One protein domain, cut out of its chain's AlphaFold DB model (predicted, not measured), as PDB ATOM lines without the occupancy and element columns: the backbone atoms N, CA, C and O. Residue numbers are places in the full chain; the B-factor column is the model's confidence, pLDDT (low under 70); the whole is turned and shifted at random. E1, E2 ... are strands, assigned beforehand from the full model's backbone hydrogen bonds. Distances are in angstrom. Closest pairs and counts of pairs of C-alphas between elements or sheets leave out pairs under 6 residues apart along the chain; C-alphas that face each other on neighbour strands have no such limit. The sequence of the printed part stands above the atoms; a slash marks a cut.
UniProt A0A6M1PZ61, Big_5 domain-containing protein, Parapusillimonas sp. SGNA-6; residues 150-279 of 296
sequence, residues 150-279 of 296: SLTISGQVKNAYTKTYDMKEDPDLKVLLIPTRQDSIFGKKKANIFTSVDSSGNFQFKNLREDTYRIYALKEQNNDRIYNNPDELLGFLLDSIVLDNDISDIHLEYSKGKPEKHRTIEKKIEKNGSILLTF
ATOM      1  N   SER A 150     171.297 140.620 313.157       93.81
ATOM      2  CA  SER A 150     170.712 139.877 314.277       93.81
ATOM      3  C   SER A 150     170.598 140.674 315.569       93.81
ATOM      4  O   SER A 150     170.019 140.150 316.519       93.81
ATOM      5  N   LEU A 151     171.119 141.904 315.623       97.50
ATOM      6  CA  LEU A 151     171.148 142.683 316.859       97.50
ATOM      7  C   LEU A 151     169.732 143.056 317.307       97.50
ATOM      8  O   LEU A 151     168.795 143.192 316.507       97.50
ATOM      9  N   THR A 152     169.580 143.219 318.612       97.88
ATOM     10  CA  THR A 152     168.309 143.510 319.263       97.88
ATOM     11  C   THR A 152     168.408 144.752 320.142       97.88
ATOM     12  O   THR A 152     169.431 145.032 320.763       97.88
ATOM     13  N   ILE A 153     167.307 145.505 320.200       98.31
ATOM     14  CA  ILE A 153     167.101 146.580 321.180       98.31
ATOM     15  C   ILE A 153     165.794 146.283 321.903       98.31
ATOM     16  O   ILE A 153     164.759 146.096 321.260       98.31
ATOM     17  N   SER A 154     165.814 146.260 323.231       98.44
ATOM     18  CA  SER A 154     164.620 146.032 324.051       98.44
ATOM     19  C   SER A 154     164.565 146.947 325.266       98.44
ATOM     20  O   SER A 154     165.576 147.497 325.707       98.44
ATOM     21  N   GLY A 155     163.361 147.140 325.797       98.31
ATOM     22  CA  GLY A 155     163.152 148.050 326.912       98.31
ATOM     23  C   GLY A 155     161.692 148.217 327.311       98.31
ATOM     24  O   GLY A 155     160.818 147.466 326.871       98.31
ATOM     25  N   GLN A 156     161.438 149.235 328.134       98.25
ATOM     26  CA  GLN A 156     160.121 149.599 328.639       98.25
ATOM     27  C   GLN A 156     159.810 151.082 328.398       98.25
ATOM     28  O   GLN A 156     160.667 151.960 328.534       98.25
ATOM     29  N   VAL A 157     158.549 151.370 328.088       98.12
ATOM     30  CA  VAL A 157     157.972 152.713 328.029       98.12
ATOM     31  C   VAL A 157     157.027 152.944 329.204       98.12
ATOM     32  O   VAL A 157     156.287 152.049 329.615       98.12
ATOM     33  N   LYS A 158     157.024 154.165 329.737       97.88
ATOM     34  CA  LYS A 158     156.089 154.627 330.774       97.88
ATOM     35  C   LYS A 158     155.614 156.037 330.462       97.88
ATOM     36  O   LYS A 158     156.333 156.821 329.849       97.88
ATOM     37  N   ASN A 159     154.422 156.396 330.918       96.56
ATOM     38  CA  ASN A 159     154.002 157.788 330.905       96.56
ATOM     39  C   ASN A 159     154.828 158.572 331.942       96.56
ATOM     40  O   ASN A 159     154.963 158.141 333.090       96.56
ATOM     41  N   ALA A 160     155.376 159.726 331.555       94.94
ATOM     42  CA  ALA A 160     156.278 160.492 332.418       94.94
ATOM     43  C   ALA A 160     155.604 161.007 333.704       94.94
ATOM     44  O   ALA A 160     156.282 161.213 334.712       94.94
ATOM     45  N   TYR A 161     154.280 161.207 333.680       91.38
ATOM     46  CA  TYR A 161     153.508 161.717 334.813       91.38
ATOM     47  C   TYR A 161     153.038 160.600 335.745       91.38
ATOM     48  O   TYR A 161     153.244 160.690 336.952       91.38
ATOM     49  N   THR A 162     152.421 159.541 335.207       94.31
ATOM     50  CA  THR A 162     151.881 158.442 336.032       94.31
ATOM     51  C   THR A 162     152.938 157.413 336.423       94.31
ATOM     52  O   THR A 162     152.710 156.626 337.338       94.31
ATOM     53  N   LYS A 163     154.090 157.404 335.735       95.25
ATOM     54  CA  LYS A 163     155.171 156.413 335.880       95.25
ATOM     55  C   LYS A 163     154.734 154.972 335.593       95.25
ATOM     56  O   LYS A 163     155.412 154.019 335.971       95.25
ATOM     57  N   THR A 164     153.630 154.813 334.872       95.69
ATOM     58  CA  THR A 164     153.075 153.533 334.427       95.69
ATOM     59  C   THR A 164     152.693 153.621 332.953       95.69
ATOM     60  O   THR A 164     152.563 154.716 332.403       95.69
ATOM     61  N   TYR A 165     152.542 152.474 332.299       96.81
ATOM     62  CA  TYR A 165     151.907 152.376 330.989       96.81
ATOM     63  C   TYR A 165     150.536 151.720 331.156       96.81
ATOM     64  O   TYR A 165     150.413 150.744 331.897       96.81
ATOM     65  N   ASP A 166     149.523 152.259 330.478       95.00
ATOM     66  CA  ASP A 166     148.192 151.663 330.399       95.00
ATOM     67  C   ASP A 166     147.781 151.536 328.929       95.00
ATOM     68  O   ASP A 166     147.540 152.526 328.236       95.00
ATOM     69  N   MET A 167     147.675 150.292 328.461       93.94
ATOM     70  CA  MET A 167     147.276 149.975 327.091       93.94
ATOM     71  C   MET A 167     145.859 150.457 326.750       93.94
ATOM     72  O   MET A 167     145.539 150.600 325.576       93.94
ATOM     73  N   LYS A 168     144.988 150.693 327.740       93.31
ATOM     74  CA  LYS A 168     143.645 151.239 327.494       93.31
ATOM     75  C   LYS A 168     143.682 152.729 327.174       93.31
ATOM     76  O   LYS A 168     142.880 153.185 326.366       93.31
ATOM     77  N   GLU A 169     144.604 153.460 327.794       92.56
ATOM     78  CA  GLU A 169     144.767 154.905 327.607       92.56
ATOM     79  C   GLU A 169     145.588 155.217 326.346       92.56
ATOM     80  O   GLU A 169     145.267 156.138 325.589       92.56
ATOM     81  N   ASP A 170     146.630 154.418 326.084       93.50
ATOM     82  CA  ASP A 170     147.572 154.629 324.979       93.50
ATOM     83  C   ASP A 170     147.756 153.376 324.078       93.50
ATOM     84  O   ASP A 170     148.888 152.944 323.852       93.50
ATOM     85  N   PRO A 171     146.680 152.798 323.495       91.00
ATOM     86  CA  PRO A 171     146.719 151.530 322.734       91.00
ATOM     87  C   PRO A 171     147.545 151.566 321.436       91.00
ATOM     88  O   PRO A 171     147.864 150.521 320.853       91.00
ATOM     89  N   ASP A 172     147.850 152.769 320.952       90.31
ATOM     90  CA  ASP A 172     148.561 153.021 319.696       90.31
ATOM     91  C   ASP A 172     149.945 153.646 319.913       90.31
ATOM     92  O   ASP A 172     150.557 154.144 318.969       90.31
ATOM     93  N   LEU A 173     150.470 153.594 321.144       95.31
ATOM     94  CA  LEU A 173     151.858 153.951 321.417       95.31
ATOM     95  C   LEU A 173     152.802 153.032 320.623       95.31
ATOM     96  O   LEU A 173     152.734 151.802 320.702       95.31
ATOM     97  N   LYS A 174     153.706 153.645 319.860       95.38
ATOM     98  CA  LYS A 174     154.741 152.958 319.083       95.38
ATOM     99  C   LYS A 174     156.116 153.412 319.544       95.38
ATOM    100  O   LYS A 174     156.312 154.575 319.894       95.38
ATOM    101  N   VAL A 175     157.083 152.502 319.496       96.94
ATOM    102  CA  VAL A 175     158.501 152.851 319.634       96.94
ATOM    103  C   VAL A 175     159.123 152.843 318.249       96.94
ATOM    104  O   VAL A 175     158.876 151.933 317.460       96.94
ATOM    105  N   LEU A 176     159.892 153.879 317.940       95.75
ATOM    106  CA  LEU A 176     160.495 154.155 316.644       95.75
ATOM    107  C   LEU A 176     162.017 154.156 316.784       95.75
ATOM    108  O   LEU A 176     162.545 154.691 317.760       95.75
ATOM    109  N   LEU A 177     162.710 153.632 315.775       94.50
ATOM    110  CA  LEU A 177     164.150 153.794 315.604       94.50
ATOM    111  C   LEU A 177     164.439 154.550 314.309       94.50
ATOM    112  O   LEU A 177     163.835 154.288 313.267       94.50
ATOM    113  N   ILE A 178     165.386 155.481 314.377       92.62
ATOM    114  CA  ILE A 178     165.861 156.245 313.222       92.62
ATOM    115  C   ILE A 178     167.389 156.172 313.192       92.62
ATOM    116  O   ILE A 178     168.020 156.713 314.103       92.62
ATOM    117  N   PRO A 179     167.997 155.531 312.178       92.00
ATOM    118  CA  PRO A 179     169.443 155.569 311.988       92.00
ATOM    119  C   PRO A 179     169.929 157.010 311.816       92.00
ATOM    120  O   PRO A 179     169.371 157.758 311.012       92.00
ATOM    121  N   THR A 180     170.991 157.411 312.510       89.75
ATOM    122  CA  THR A 180     171.522 158.786 312.440       89.75
ATOM    123  C   THR A 180     172.111 159.132 311.076       89.75
ATOM    124  O   THR A 180     172.202 160.308 310.737       89.75
ATOM    125  N   ARG A 181     172.492 158.123 310.279       84.62
ATOM    126  CA  ARG A 181     172.923 158.307 308.884       84.62
ATOM    127  C   ARG A 181     171.800 158.761 307.952       84.62
ATOM    128  O   ARG A 181     172.081 159.266 306.869       84.62
ATOM    129  N   GLN A 182     170.538 158.557 308.330       77.81
ATOM    130  CA  GLN A 182     169.423 159.100 307.568       77.81
ATOM    131  C   GLN A 182     169.341 160.596 307.873       77.81
ATOM    132  O   GLN A 182     169.115 160.979 309.019       77.81
ATOM    133  N   ASP A 183     169.478 161.445 306.849       57.38
ATOM    134  CA  ASP A 183     169.248 162.899 306.936       57.38
ATOM    135  C   ASP A 183     167.742 163.209 307.056       57.38
ATOM    136  O   ASP A 183     167.119 163.908 306.254       57.38
ATOM    137  N   SER A 184     167.101 162.567 308.028       59.78
ATOM    138  CA  SER A 184     165.696 162.726 308.332       59.78
ATOM    139  C   SER A 184     165.592 163.403 309.683       59.78
ATOM    140  O   SER A 184     165.807 162.808 310.738       59.78
ATOM    141  N   ILE A 185     165.260 164.690 309.646       63.12
ATOM    142  CA  ILE A 185     164.837 165.406 310.843       63.12
ATOM    143  C   ILE A 185     163.577 164.700 311.352       63.12
ATOM    144  O   ILE A 185     162.594 164.576 310.617       63.12
ATOM    145  N   PHE A 186     163.624 164.233 312.600       72.12
ATOM    146  CA  PHE A 186     162.477 163.649 313.287       72.12
ATOM    147  C   PHE A 186     161.232 164.528 313.079       72.12
ATOM    148  O   PHE A 186     161.299 165.744 313.256       72.12
ATOM    149  N   GLY A 187     160.125 163.927 312.633       69.50
ATOM    150  CA  GLY A 187     158.891 164.654 312.310       69.50
ATOM    151  C   GLY A 187     158.757 165.157 310.863       69.50
ATOM    152  O   GLY A 187     157.722 165.716 310.516       69.50
ATOM    153  N   LYS A 188     159.752 164.951 309.983       77.56
ATOM    154  CA  LYS A 188     159.620 165.278 308.544       77.56
ATOM    155  C   LYS A 188     159.287 164.087 307.653       77.56
ATOM    156  O   LYS A 188     158.645 164.266 306.622       77.56
ATOM    157  N   LYS A 189     159.748 162.891 308.015       81.56
ATOM    158  CA  LYS A 189     159.448 161.647 307.299       81.56
ATOM    159  C   LYS A 189     159.014 160.572 308.282       81.56
ATOM    160  O   LYS A 189     159.414 160.584 309.446       81.56
ATOM    161  N   LYS A 190     158.225 159.638 307.764       86.00
ATOM    162  CA  LYS A 190     157.770 158.430 308.447       86.00
ATOM    163  C   LYS A 190     158.964 157.577 308.881       86.00
ATOM    164  O   LYS A 190     159.844 157.296 308.069       86.00
ATOM    165  N   ALA A 191     158.981 157.149 310.141       89.88
ATOM    166  CA  ALA A 191     159.986 156.207 310.631       89.88
ATOM    167  C   ALA A 191     159.692 154.785 310.124       89.88
ATOM    168  O   ALA A 191     158.621 154.232 310.388       89.88
ATOM    169  N   ASN A 192     160.645 154.172 309.416       89.69
ATOM    170  CA  ASN A 192     160.467 152.840 308.825       89.69
ATOM    171  C   ASN A 192     160.722 151.686 309.805       89.69
ATOM    172  O   ASN A 192     160.148 150.611 309.628       89.69
ATOM    173  N   ILE A 193     161.524 151.914 310.849       94.25
ATOM    174  CA  ILE A 193     161.779 150.942 311.916       94.25
ATOM    175  C   ILE A 193     160.901 151.315 313.107       94.25
ATOM    176  O   ILE A 193     161.075 152.371 313.715       94.25
ATOM    177  N   PHE A 194     159.933 150.464 313.428       94.94
ATOM    178  CA  PHE A 194     159.027 150.674 314.551       94.94
ATOM    179  C   PHE A 194     158.549 149.344 315.131       94.94
ATOM    180  O   PHE A 194     158.634 148.308 314.476       94.94
ATOM    181  N   THR A 195     158.023 149.382 316.348       94.88
ATOM    182  CA  THR A 195     157.395 148.233 317.004       94.88
ATOM    183  C   THR A 195     156.245 148.710 317.891       94.88
ATOM    184  O   THR A 195     156.246 149.859 318.354       94.88
ATOM    185  N   SER A 196     155.239 147.860 318.096       93.50
ATOM    186  CA  SER A 196     154.179 148.126 319.070       93.50
ATOM    187  C   SER A 196     154.614 147.724 320.474       93.50
ATOM    188  O   SER A 196     155.455 146.847 320.662       93.50
ATOM    189  N   VAL A 197     154.000 148.372 321.455       95.06
ATOM    190  CA  VAL A 197     154.241 148.139 322.875       95.06
ATOM    191  C   VAL A 197     153.249 147.098 323.398       95.06
ATOM    192  O   VAL A 197     152.070 147.132 323.040       95.06
ATOM    193  N   ASP A 198     153.716 146.162 324.222       93.81
ATOM    194  CA  ASP A 198     152.845 145.169 324.858       93.81
ATOM    195  C   ASP A 198     152.002 145.769 326.000       93.81
ATOM    196  O   ASP A 198     152.144 146.932 326.372       93.81
ATOM    197  N   SER A 199     151.118 144.970 326.601       94.31
ATOM    198  CA  SER A 199     150.233 145.425 327.683       94.31
ATOM    199  C   SER A 199     150.953 145.876 328.960       94.31
ATOM    200  O   SER A 199     150.338 146.536 329.795       94.31
ATOM    201  N   SER A 200     152.231 145.528 329.122       95.38
ATOM    202  CA  SER A 200     153.076 145.873 330.272       95.38
ATOM    203  C   SER A 200     154.047 147.020 329.971       95.38
ATOM    204  O   SER A 200     154.864 147.384 330.823       95.38
ATOM    205  N   GLY A 201     153.962 147.612 328.779       96.31
ATOM    206  CA  GLY A 201     154.831 148.704 328.368       96.31
ATOM    207  C   GLY A 201     156.154 148.241 327.763       96.31
ATOM    208  O   GLY A 201     157.039 149.073 327.595       96.31
ATOM    209  N   ASN A 202     156.350 146.957 327.458       97.69
ATOM    210  CA  ASN A 202     157.614 146.488 326.890       97.69
ATOM    211  C   ASN A 202     157.624 146.612 325.368       97.69
ATOM    212  O   ASN A 202     156.596 146.472 324.701       97.69
ATOM    213  N   PHE A 203     158.813 146.825 324.814       97.00
ATOM    214  CA  PHE A 203     159.052 146.844 323.378       97.00
ATOM    215  C   PHE A 203     160.315 146.060 323.023       97.00
ATOM    216  O   PHE A 203     161.246 145.936 323.823       97.00
ATOM    217  N   GLN A 204     160.356 145.554 321.792       96.81
ATOM    218  CA  GLN A 204     161.525 144.870 321.255       96.81
ATOM    219  C   GLN A 204     161.653 145.102 319.749       96.81
ATOM    220  O   GLN A 204     160.678 145.010 318.999       96.81
ATOM    221  N   PHE A 205     162.888 145.349 319.329       96.38
ATOM    222  CA  PHE A 205     163.354 145.314 317.954       96.38
ATOM    223  C   PHE A 205     164.283 144.117 317.770       96.38
ATOM    224  O   PHE A 205     165.048 143.773 318.672       96.38
ATOM    225  N   LYS A 206     164.210 143.491 316.597       95.19
ATOM    226  CA  LYS A 206     165.021 142.332 316.217       95.19
ATOM    227  C   LYS A 206     165.585 142.542 314.823       95.19
ATOM    228  O   LYS A 206     165.040 143.350 314.069       95.19
ATOM    229  N   ASN A 207     166.632 141.787 314.503       94.56
ATOM    230  CA  ASN A 207     167.268 141.800 313.188       94.56
ATOM    231  C   ASN A 207     167.756 143.196 312.782       94.56
ATOM    232  O   ASN A 207     167.626 143.614 311.632       94.56
ATOM    233  N   LEU A 208     168.274 143.939 313.762       95.06
ATOM    234  CA  LEU A 208     168.865 145.245 313.538       95.06
ATOM    235  C   LEU A 208     170.304 145.093 313.064       95.06
ATOM    236  O   LEU A 208     171.055 144.247 313.554       95.06
ATOM    237  N   ARG A 209     170.664 145.956 312.121       92.94
ATOM    238  CA  ARG A 209     172.027 146.131 311.638       92.94
ATOM    239  C   ARG A 209     172.848 146.907 312.662       92.94
ATOM    240  O   ARG A 209     172.309 147.770 313.350       92.94
ATOM    241  N   GLU A 210     174.147 146.638 312.717       95.06
ATOM    242  CA  GLU A 210     175.089 147.492 313.443       95.06
ATOM    243  C   GLU A 210     175.039 148.924 312.882       95.06
ATOM    244  O   GLU A 210     175.295 149.160 311.696       95.06
ATOM    245  N   ASP A 211     174.632 149.880 313.718       94.75
ATOM    246  CA  ASP A 211     174.458 151.285 313.341       94.75
ATOM    247  C   ASP A 211     174.317 152.160 314.599       94.75
ATOM    248  O   ASP A 211     174.271 151.686 315.735       94.75
ATOM    249  N   THR A 212     174.205 153.468 314.397       95.56
ATOM    250  CA  THR A 212     173.825 154.413 315.446       95.56
ATOM    251  C   THR A 212     172.372 154.845 315.254       95.56
ATOM    252  O   THR A 212     171.986 155.338 314.194       95.56
ATOM    253  N   TYR A 213     171.551 154.696 316.290       95.00
ATOM    254  CA  TYR A 213     170.113 154.942 316.242       95.00
ATOM    255  C   TYR A 213     169.678 156.025 317.223       95.00
ATOM    256  O   TYR A 213     170.162 156.117 318.345       95.00
ATOM    257  N   ARG A 214     168.677 156.811 316.839       94.94
ATOM    258  CA  ARG A 214     167.841 157.551 317.788       94.94
ATOM    259  C   ARG A 214     166.572 156.764 318.051       94.94
ATOM    260  O   ARG A 214     165.990 156.212 317.118       94.94
ATOM    261  N   ILE A 215     166.142 156.744 319.308       96.12
ATOM    262  CA  ILE A 215     164.944 156.035 319.743       96.12
ATOM    263  C   ILE A 215     163.890 157.014 320.254       96.12
ATOM    264  O   ILE A 215     164.201 157.955 320.987       96.12
ATOM    265  N   TYR A 216     162.639 156.775 319.867       96.06
ATOM    266  CA  TYR A 216     161.500 157.601 320.246       96.06
ATOM    267  C   TYR A 216     160.310 156.726 320.633       96.06
ATOM    268  O   TYR A 216     160.006 155.763 319.941       96.06
ATOM    269  N   ALA A 217     159.592 157.082 321.690       97.25
ATOM    270  CA  ALA A 217     158.240 156.613 321.961       97.25
ATOM    271  C   ALA A 217     157.260 157.682 321.468       97.25
ATOM    272  O   ALA A 217     157.357 158.833 321.891       97.25
ATOM    273  N   LEU A 218     156.346 157.322 320.572       95.81
ATOM    274  CA  LEU A 218     155.397 158.241 319.947       95.81
ATOM    275  C   LEU A 218     153.973 157.713 320.122       95.81
ATOM    276  O   LEU A 218     153.660 156.603 319.686       95.81
ATOM    277  N   LYS A 219     153.108 158.526 320.734       95.06
ATOM    278  CA  LYS A 219     151.656 158.335 320.709       95.06
ATOM    279  C   LYS A 219     151.035 159.483 319.936       95.06
ATOM    280  O   LYS A 219     151.129 160.645 320.330       95.06
ATOM    281  N   GLU A 220     150.369 159.126 318.855       91.44
ATOM    282  CA  GLU A 220     149.775 160.046 317.897       91.44
ATOM    283  C   GLU A 220     148.360 159.605 317.523       91.44
ATOM    284  O   GLU A 220     147.953 158.474 317.784       91.44
ATOM    285  N   GLN A 221     147.590 160.512 316.926       87.25
ATOM    286  CA  GLN A 221     146.218 160.221 316.498       87.25
ATOM    287  C   GLN A 221     146.159 159.678 315.066       87.25
ATOM    288  O   GLN A 221     145.282 158.883 314.737       87.25
ATOM    289  N   ASN A 222     147.081 160.117 314.204       86.31
ATOM    290  CA  ASN A 222     147.055 159.786 312.783       86.31
ATOM    291  C   ASN A 222     147.749 158.462 312.469       86.31
ATOM    292  O   ASN A 222     147.437 157.864 311.435       86.31
ATOM    293  N   ASN A 223     148.624 157.993 313.357       86.31
ATOM    294  CA  ASN A 223     149.363 156.744 313.226       86.31
ATOM    295  C   ASN A 223     150.184 156.693 311.917       86.31
ATOM    296  O   ASN A 223     150.241 155.668 311.236       86.31
ATOM    297  N   ASP A 224     150.755 157.830 311.514       88.88
ATOM    298  CA  ASP A 224     151.589 157.972 310.314       88.88
ATOM    299  C   ASP A 224     153.097 157.835 310.603       88.88
ATOM    300  O   ASP A 224     153.904 157.773 309.670       88.88
ATOM    301  N   ARG A 225     153.456 157.667 311.880       91.69
ATOM    302  CA  ARG A 225     154.805 157.563 312.453       91.69
ATOM    303  C   ARG A 225     155.631 158.827 312.259       91.69
ATOM    304  O   ARG A 225     156.852 158.749 312.087       91.69
ATOM    305  N   ILE A 226     154.970 159.981 312.267       90.06
ATOM    306  CA  ILE A 226     155.581 161.295 312.125       90.06
ATOM    307  C   ILE A 226     155.127 162.157 313.299       90.06
ATOM    308  O   ILE A 226     153.953 162.464 313.429       90.06
ATOM    309  N   TYR A 227     156.073 162.620 314.120       89.25
ATOM    310  CA  TYR A 227     155.762 163.646 315.113       89.25
ATOM    311  C   TYR A 227     155.549 164.994 314.416       89.25
ATOM    312  O   TYR A 227     156.516 165.669 314.051       89.25
ATOM    313  N   ASN A 228     154.296 165.367 314.179       87.38
ATOM    314  CA  ASN A 228     153.936 166.569 313.422       87.38
ATOM    315  C   ASN A 228     152.844 167.414 314.092       87.38
ATOM    316  O   ASN A 228     152.533 168.505 313.600       87.38
ATOM    317  N   ASN A 229     152.311 166.967 315.231       85.94
ATOM    318  CA  ASN A 229     151.268 167.676 315.954       85.94
ATOM    319  C   ASN A 229     151.665 167.916 317.431       85.94
ATOM    320  O   ASN A 229     152.035 166.981 318.137       85.94
ATOM    321  N   PRO A 230     151.556 169.159 317.947       82.88
ATOM    322  CA  PRO A 230     151.841 169.480 319.351       82.88
ATOM    323  C   PRO A 230     151.022 168.707 320.399       82.88
ATOM    324  O   PRO A 230     151.392 168.708 321.574       82.88
ATOM    325  N   ASP A 231     149.895 168.107 320.012       86.50
ATOM    326  CA  ASP A 231     149.060 167.293 320.901       86.50
ATOM    327  C   ASP A 231     149.531 165.836 321.026       86.50
ATOM    328  O   ASP A 231     149.028 165.103 321.877       86.50
ATOM    329  N   GLU A 232     150.512 165.428 320.224       92.31
ATOM    330  CA  GLU A 232     151.125 164.102 320.282       92.31
ATOM    331  C   GLU A 232     152.068 163.993 321.480       92.31
ATOM    332  O   GLU A 232     152.707 164.964 321.905       92.31
ATOM    333  N   LEU A 233     152.152 162.789 322.044       94.44
ATOM    334  CA  LEU A 233     153.028 162.515 323.172       94.44
ATOM    335  C   LEU A 233     154.318 161.886 322.659       94.44
ATOM    336  O   LEU A 233     154.293 160.977 321.830       94.44
ATOM    337  N   LEU A 234     155.434 162.356 323.203       94.88
ATOM    338  CA  LEU A 234     156.771 161.981 322.784       94.88
ATOM    339  C   LEU A 234     157.631 161.617 323.998       94.88
ATOM    340  O   LEU A 234     157.582 162.291 325.026       94.88
ATOM    341  N   GLY A 235     158.436 160.568 323.860       95.31
ATOM    342  CA  GLY A 235     159.533 160.213 324.758       95.31
ATOM    343  C   GLY A 235     160.775 159.866 323.949       95.31
ATOM    344  O   GLY A 235     160.652 159.359 322.840       95.31
ATOM    345  N   PHE A 236     161.968 160.165 324.453       95.06
ATOM    346  CA  PHE A 236     163.223 159.920 323.736       95.06
ATOM    347  C   PHE A 236     164.408 159.874 324.698       95.06
ATOM    348  O   PHE A 236     164.325 160.381 325.817       95.06
ATOM    349  N   LEU A 237     165.513 159.287 324.243       94.38
ATOM    350  CA  LEU A 237     166.813 159.443 324.895       94.38
ATOM    351  C   LEU A 237     167.505 160.699 324.369       94.38
ATOM    352  O   LEU A 237     167.389 161.018 323.186       94.38
ATOM    353  N   LEU A 238     168.224 161.405 325.247       88.69
ATOM    354  CA  LEU A 238     168.953 162.623 324.877       88.69
ATOM    355  C   LEU A 238     170.012 162.348 323.803       88.69
ATOM    356  O   LEU A 238     170.128 163.113 322.847       88.69
ATOM    357  N   ASP A 239     170.726 161.233 323.952       91.75
ATOM    358  CA  ASP A 239     171.772 160.796 323.039       91.75
ATOM    359  C   ASP A 239     171.316 159.621 322.167       91.75
ATOM    360  O   ASP A 239     170.338 158.923 322.452       91.75
ATOM    361  N   SER A 240     172.043 159.408 321.073       94.31
ATOM    362  CA  SER A 240     171.863 158.241 320.216       94.31
ATOM    363  C   SER A 240     172.450 156.977 320.844       94.31
ATOM    364  O   SER A 240     173.440 157.023 321.570       94.31
ATOM    365  N   ILE A 241     171.873 155.839 320.486       95.81
ATOM    366  CA  ILE A 241     172.328 154.503 320.845       95.81
ATOM    367  C   ILE A 241     173.310 154.028 319.773       95.81
ATOM    368  O   ILE A 241     172.935 153.935 318.606       95.81
ATOM    369  N   VAL A 242     174.542 153.713 320.162       97.31
ATOM    370  CA  VAL A 242     175.479 152.969 319.307       97.31
ATOM    371  C   VAL A 242     175.176 151.487 319.498       97.31
ATOM    372  O   VAL A 242     175.277 150.992 320.617       97.31
ATOM    373  N   LEU A 243     174.736 150.809 318.438       97.44
ATOM    374  CA  LEU A 243     174.333 149.407 318.483       97.44
ATOM    375  C   LEU A 243     175.421 148.533 317.856       97.44
ATOM    376  O   LEU A 243     175.388 148.310 316.653       97.44
ATOM    377  N   ASP A 244     176.352 148.045 318.673       96.88
ATOM    378  CA  ASP A 244     177.407 147.085 318.299       96.88
ATOM    379  C   ASP A 244     177.203 145.688 318.923       96.88
ATOM    380  O   ASP A 244     177.871 144.723 318.560       96.88
ATOM    381  N   ASN A 245     176.256 145.574 319.857       97.56
ATOM    382  CA  ASN A 245     175.848 144.363 320.564       97.56
ATOM    383  C   ASN A 245     174.354 144.457 320.906       97.56
ATOM    384  O   ASN A 245     173.748 145.517 320.767       97.56
ATOM    385  N   ASP A 246     173.753 143.364 321.380       98.06
ATOM    386  CA  ASP A 246     172.386 143.399 321.906       98.06
ATOM    387  C   ASP A 246     172.266 144.377 323.085       98.06
ATOM    388  O   ASP A 246     173.068 144.347 324.021       98.06
ATOM    389  N   ILE A 247     171.232 145.221 323.058       98.19
ATOM    390  CA  ILE A 247     170.949 146.199 324.111       98.19
ATOM    391  C   ILE A 247     169.587 145.900 324.737       98.19
ATOM    392  O   ILE A 247     168.551 145.864 324.066       98.19
ATOM    393  N   SER A 248     169.578 145.724 326.054       97.62
ATOM    394  CA  SER A 248     168.371 145.581 326.867       97.62
ATOM    395  C   SER A 248     168.169 146.779 327.793       97.62
ATOM    396  O   SER A 248     169.014 147.669 327.889       97.62
ATOM    397  N   ASP A 249     167.028 146.791 328.483       96.56
ATOM    398  CA  ASP A 249     166.747 147.704 329.596       96.56
ATOM    399  C   ASP A 249     166.738 149.196 329.225       96.56
ATOM    400  O   ASP A 249     166.983 150.071 330.062       96.56
ATOM    401  N   ILE A 250     166.385 149.517 327.978       97.94
ATOM    402  CA  ILE A 250     166.116 150.902 327.591       97.94
ATOM    403  C   ILE A 250     164.840 151.385 328.282       97.94
ATOM    404  O   ILE A 250     163.788 150.758 328.187       97.94
ATOM    405  N   HIS A 251     164.914 152.532 328.950       97.69
ATOM    406  CA  HIS A 251     163.770 153.147 329.616       97.69
ATOM    407  C   HIS A 251     163.387 154.441 328.906       97.69
ATOM    408  O   HIS A 251     164.194 155.361 328.791       97.69
ATOM    409  N   LEU A 252     162.141 154.515 328.447       97.88
ATOM    410  CA  LEU A 252     161.585 155.700 327.804       97.88
ATOM    411  C   LEU A 252     160.407 156.230 328.611       97.88
ATOM    412  O   LEU A 252     159.520 155.479 329.017       97.88
ATOM    413  N   GLU A 253     160.363 157.547 328.780       97.12
ATOM    414  CA  GLU A 253     159.208 158.228 329.347       97.12
ATOM    415  C   GLU A 253     158.577 159.149 328.307       97.12
ATOM    416  O   GLU A 253     159.237 160.064 327.813       97.12
ATOM    417  N   TYR A 254     157.309 158.911 327.963       96.31
ATOM    418  CA  TYR A 254     156.583 159.734 326.996       96.31
ATOM    419  C   TYR A 254     155.640 160.715 327.692       96.31
ATOM    420  O   TYR A 254     155.038 160.421 328.728       96.31
ATOM    421  N   SER A 255     155.517 161.912 327.123       94.00
ATOM    422  CA  SER A 255     154.643 162.966 327.634       94.00
ATOM    423  C   SER A 255     154.274 163.959 326.543       94.00
ATOM    424  O   SER A 255     154.886 163.994 325.477       94.00
ATOM    425  N   LYS A 256     153.268 164.794 326.807       88.62
ATOM    426  CA  LYS A 256     152.974 165.932 325.937       88.62
ATOM    427  C   LYS A 256     154.102 166.956 326.055       88.62
ATOM    428  O   LYS A 256     154.422 167.385 327.167       88.62
ATOM    429  N   GLY A 257     154.673 167.360 324.923       76.94
ATOM    430  CA  GLY A 257     155.700 168.399 324.890       76.94
ATOM    431  C   GLY A 257     155.183 169.701 325.507       76.94
ATOM    432  O   GLY A 257     154.060 170.122 325.231       76.94
ATOM    433  N   LYS A 258     155.994 170.352 326.347       71.75
ATOM    434  CA  LYS A 258     155.657 171.664 326.908       71.75
ATOM    435  C   LYS A 258     156.016 172.749 325.884       71.75
ATOM    436  O   LYS A 258     157.199 172.904 325.586       71.75
ATOM    437  N   PRO A 259     155.048 173.507 325.338       69.38
ATOM    438  CA  PRO A 259     155.355 174.559 324.376       69.38
ATOM    439  C   PRO A 259     156.203 175.662 325.016       69.38
ATOM    440  O   PRO A 259     155.845 176.181 326.072       69.38
ATOM    441  N   GLU A 260     157.281 176.084 324.354       70.75
ATOM    442  CA  GLU A 260     158.129 177.176 324.861       70.75
ATOM    443  C   GLU A 260     157.378 178.513 324.930       70.75
ATOM    444  O   GLU A 260     157.523 179.278 325.882       70.75
ATOM    445  N   LYS A 261     156.543 178.797 323.922       77.62
ATOM    446  CA  LYS A 261     155.766 180.037 323.836       77.62
ATOM    447  C   LYS A 261     154.331 179.810 324.281       77.62
ATOM    448  O   LYS A 261     153.637 178.927 323.775       77.62
ATOM    449  N   HIS A 262     153.867 180.666 325.183       80.81
ATOM    450  CA  HIS A 262     152.465 180.738 325.560       80.81
ATOM    451  C   HIS A 262     151.642 181.398 324.441       80.81
ATOM    452  O   HIS A 262     152.011 182.464 323.949       80.81
ATOM    453  N   ARG A 263     150.536 180.772 324.032       84.44
ATOM    454  CA  ARG A 263     149.583 181.330 323.059       84.44
ATOM    455  C   ARG A 263     148.149 181.013 323.468       84.44
ATOM    456  O   ARG A 263     147.862 179.933 323.986       84.44
ATOM    457  N   THR A 264     147.243 181.929 323.147       87.00
ATOM    458  CA  THR A 264     145.806 181.656 323.185       87.00
ATOM    459  C   THR A 264     145.411 180.891 321.924       87.00
ATOM    460  O   THR A 264     145.687 181.347 320.817       87.00
ATOM    461  N   ILE A 265     144.806 179.720 322.100       86.81
ATOM    462  CA  ILE A 265     144.269 178.871 321.031       86.81
ATOM    463  C   ILE A 265     142.886 179.366 320.617       86.81
ATOM    464  O   ILE A 265     142.621 179.525 319.431       86.81
ATOM    465  N   GLU A 266     142.018 179.636 321.591       89.19
ATOM    466  CA  GLU A 266     140.628 180.015 321.340       89.19
ATOM    467  C   GLU A 266     140.214 181.169 322.248       89.19
ATOM    468  O   GLU A 266     140.594 181.223 323.420       89.19
ATOM    469  N   LYS A 267     139.438 182.094 321.680       92.12
ATOM    470  CA  LYS A 267     138.759 183.177 322.392       92.12
ATOM    471  C   LYS A 267     137.322 183.211 321.905       92.12
ATOM    472  O   LYS A 267     137.088 183.514 320.736       92.12
ATOM    473  N   LYS A 268     136.374 182.897 322.779       92.62
ATOM    474  CA  LYS A 268     134.964 182.807 322.406       92.62
ATOM    475  C   LYS A 268     134.081 183.385 323.500       92.62
ATOM    476  O   LYS A 268     134.314 183.146 324.678       92.62
ATOM    477  N   ILE A 269     133.060 184.132 323.095       90.50
ATOM    478  CA  ILE A 269     131.966 184.546 323.973       90.50
ATOM    479  C   ILE A 269     130.816 183.579 323.712       90.50
ATOM    480  O   ILE A 269     130.319 183.471 322.590       90.50
ATOM    481  N   GLU A 270     130.437 182.826 324.733       93.12
ATOM    482  CA  GLU A 270     129.331 181.885 324.662       93.12
ATOM    483  C   GLU A 270     127.985 182.615 324.716       93.12
ATOM    484  O   GLU A 270     127.867 183.730 325.223       93.12
ATOM    485  N   LYS A 271     126.926 181.969 324.216       91.69
ATOM    486  CA  LYS A 271     125.579 182.572 324.149       91.69
ATOM    487  C   LYS A 271     125.004 182.962 325.516       91.69
ATOM    488  O   LYS A 271     124.103 183.788 325.582       91.69
ATOM    489  N   ASN A 272     125.497 182.350 326.587       93.25
ATOM    490  CA  ASN A 272     125.133 182.652 327.971       93.25
ATOM    491  C   ASN A 272     125.947 183.819 328.574       93.25
ATOM    492  O   ASN A 272     125.786 184.103 329.756       93.25
ATOM    493  N   GLY A 273     126.835 184.455 327.803       86.81
ATOM    494  CA  GLY A 273     127.679 185.567 328.242       86.81
ATOM    495  C   GLY A 273     129.022 185.168 328.863       86.81
ATOM    496  O   GLY A 273     129.815 186.051 329.171       86.81
ATOM    497  N   SER A 274     129.323 183.873 329.033       89.81
ATOM    498  CA  SER A 274     130.639 183.452 329.543       89.81
ATOM    499  C   SER A 274     131.739 183.583 328.485       89.81
ATOM    500  O   SER A 274     131.492 183.345 327.301       89.81
ATOM    501  N   ILE A 275     132.960 183.915 328.912       89.44
ATOM    502  CA  ILE A 275     134.147 183.972 328.049       89.44
ATOM    503  C   ILE A 275     134.928 182.661 328.190       89.44
ATOM    504  O   ILE A 275     135.365 182.308 329.284       89.44
ATOM    505  N   LEU A 276     135.139 181.965 327.075       90.00
ATOM    506  CA  LEU A 276     136.034 180.820 326.968       90.00
ATOM    507  C   LEU A 276     137.387 181.279 326.413       90.00
ATOM    508  O   LEU A 276     137.472 181.801 325.296       90.00
ATOM    509  N   LEU A 277     138.441 181.057 327.197       90.62
ATOM    510  CA  LEU A 277     139.832 181.224 326.786       90.62
ATOM    511  C   LEU A 277     140.539 179.873 326.870       90.62
ATOM    512  O   LEU A 277     140.706 179.321 327.957       90.62
ATOM    513  N   THR A 278     140.988 179.366 325.726       89.50
ATOM    514  CA  THR A 278     141.772 178.128 325.655       89.50
ATOM    515  C   THR A 278     143.224 178.485 325.384       89.50
ATOM    516  O   THR A 278     143.514 179.242 324.458       89.50
ATOM    517  N   PHE A 279     144.156 177.937 326.159       88.12
ATOM    518  CA  PHE A 279     145.594 178.188 326.024       88.12
ATOM    519  C   PHE A 279     146.336 176.912 325.631       88.12
ATOM    520  O   PHE A 279     145.883 175.807 325.912       88.12
TER     521      PHE A 279
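What this domain is: This is residues 150 to 279 of the 296 residues of the protein "Big_5 domain-containing protein" of Parapusillimonas sp. SGNA-6 (UniProt A0A6M1PZ61). A strongly twisted sheet of eight strands, E1 to E8, rolls round into a small, nearly closed barrel, with an unpaired seam where E3 comes near E4. A thin two-stranded hairpin, E9 and E10, sticks out far from this body on the stretch after E8 and makes much of the length. The printed part has 130 residues with ten named strands, E1 to E10 in that order, and no named helix; the class is all strand, though under half of the residues, 63 of 130, are in named elements. The large sheet is branched and mixed, with E1 and E8 parallel and its other neighbour pairs antiparallel. The whole is loose, with a radius of gyration of the C-alphas of 17.6 A, and elongated, spanning 64 by 33 by 22 A.

Where its parts are: In the branched sheet, E1 is residues 151 to 159, 26.8 A long, and begins at C-alpha 151 at (171.148, 142.683, 316.859). E8 is residues 247 to 256, also 26.8 A, and E5 is residues 211 to 219, 25.0 A. E4, residues 202 to 208, measures 17.5 A, and E2, residues 174 to 179, 16.5 A. The shorter strands are E3, residues 193 to 196, E6, residues 233 to 236, and E7, residues 241 to 243. E9 is residues 264 to 269, 14.2 A, and E10 is residues 275 to 279, 13.0 A, ending at C-alpha 279 at (145.594, 178.188, 326.024).

How they stand to each other: E5 has three neighbours: E2 on one side, E6 and E7 on the other. Its pairing is staggered, with E7 over residues 211 to 213 and with E6 over residues 216 to 219. N 213 and O 241 are 2.8 A apart, N 217 and O 235 of the hairpin E5 and E6 2.8 A, and N 176 and O 216 of E2 and E5 2.8 A. E2 and E3 are a hairpin, with N 177 and O 193 at 2.9 A. E6 is antiparallel to E8, with N 234 and O 255 at 2.9 A. On the other side of E8 is E1, with N 156 and O 250 at 2.8 A. E1 is antiparallel to the edge strand E4, with N 205 and O 153 at 2.8 A. The closest C-alphas of E3 and E4, those of Ser 196 and Phe 203, are 6.6 A apart. E9 and E10 are a hairpin, with N 276 and O 268 at 2.8 A, and both are apart from E1 to E8.

The domain as a whole: The C-alphas farthest apart, those of Ser 150 and Gly 273, are 64.3 A apart. The printed part has no cut. The links E1 to E2, E2 to E3 and E5 to E6 are long. The mean pLDDT of the printed part is 91.1; residues 183 to 185, 187 and 259 are under 70.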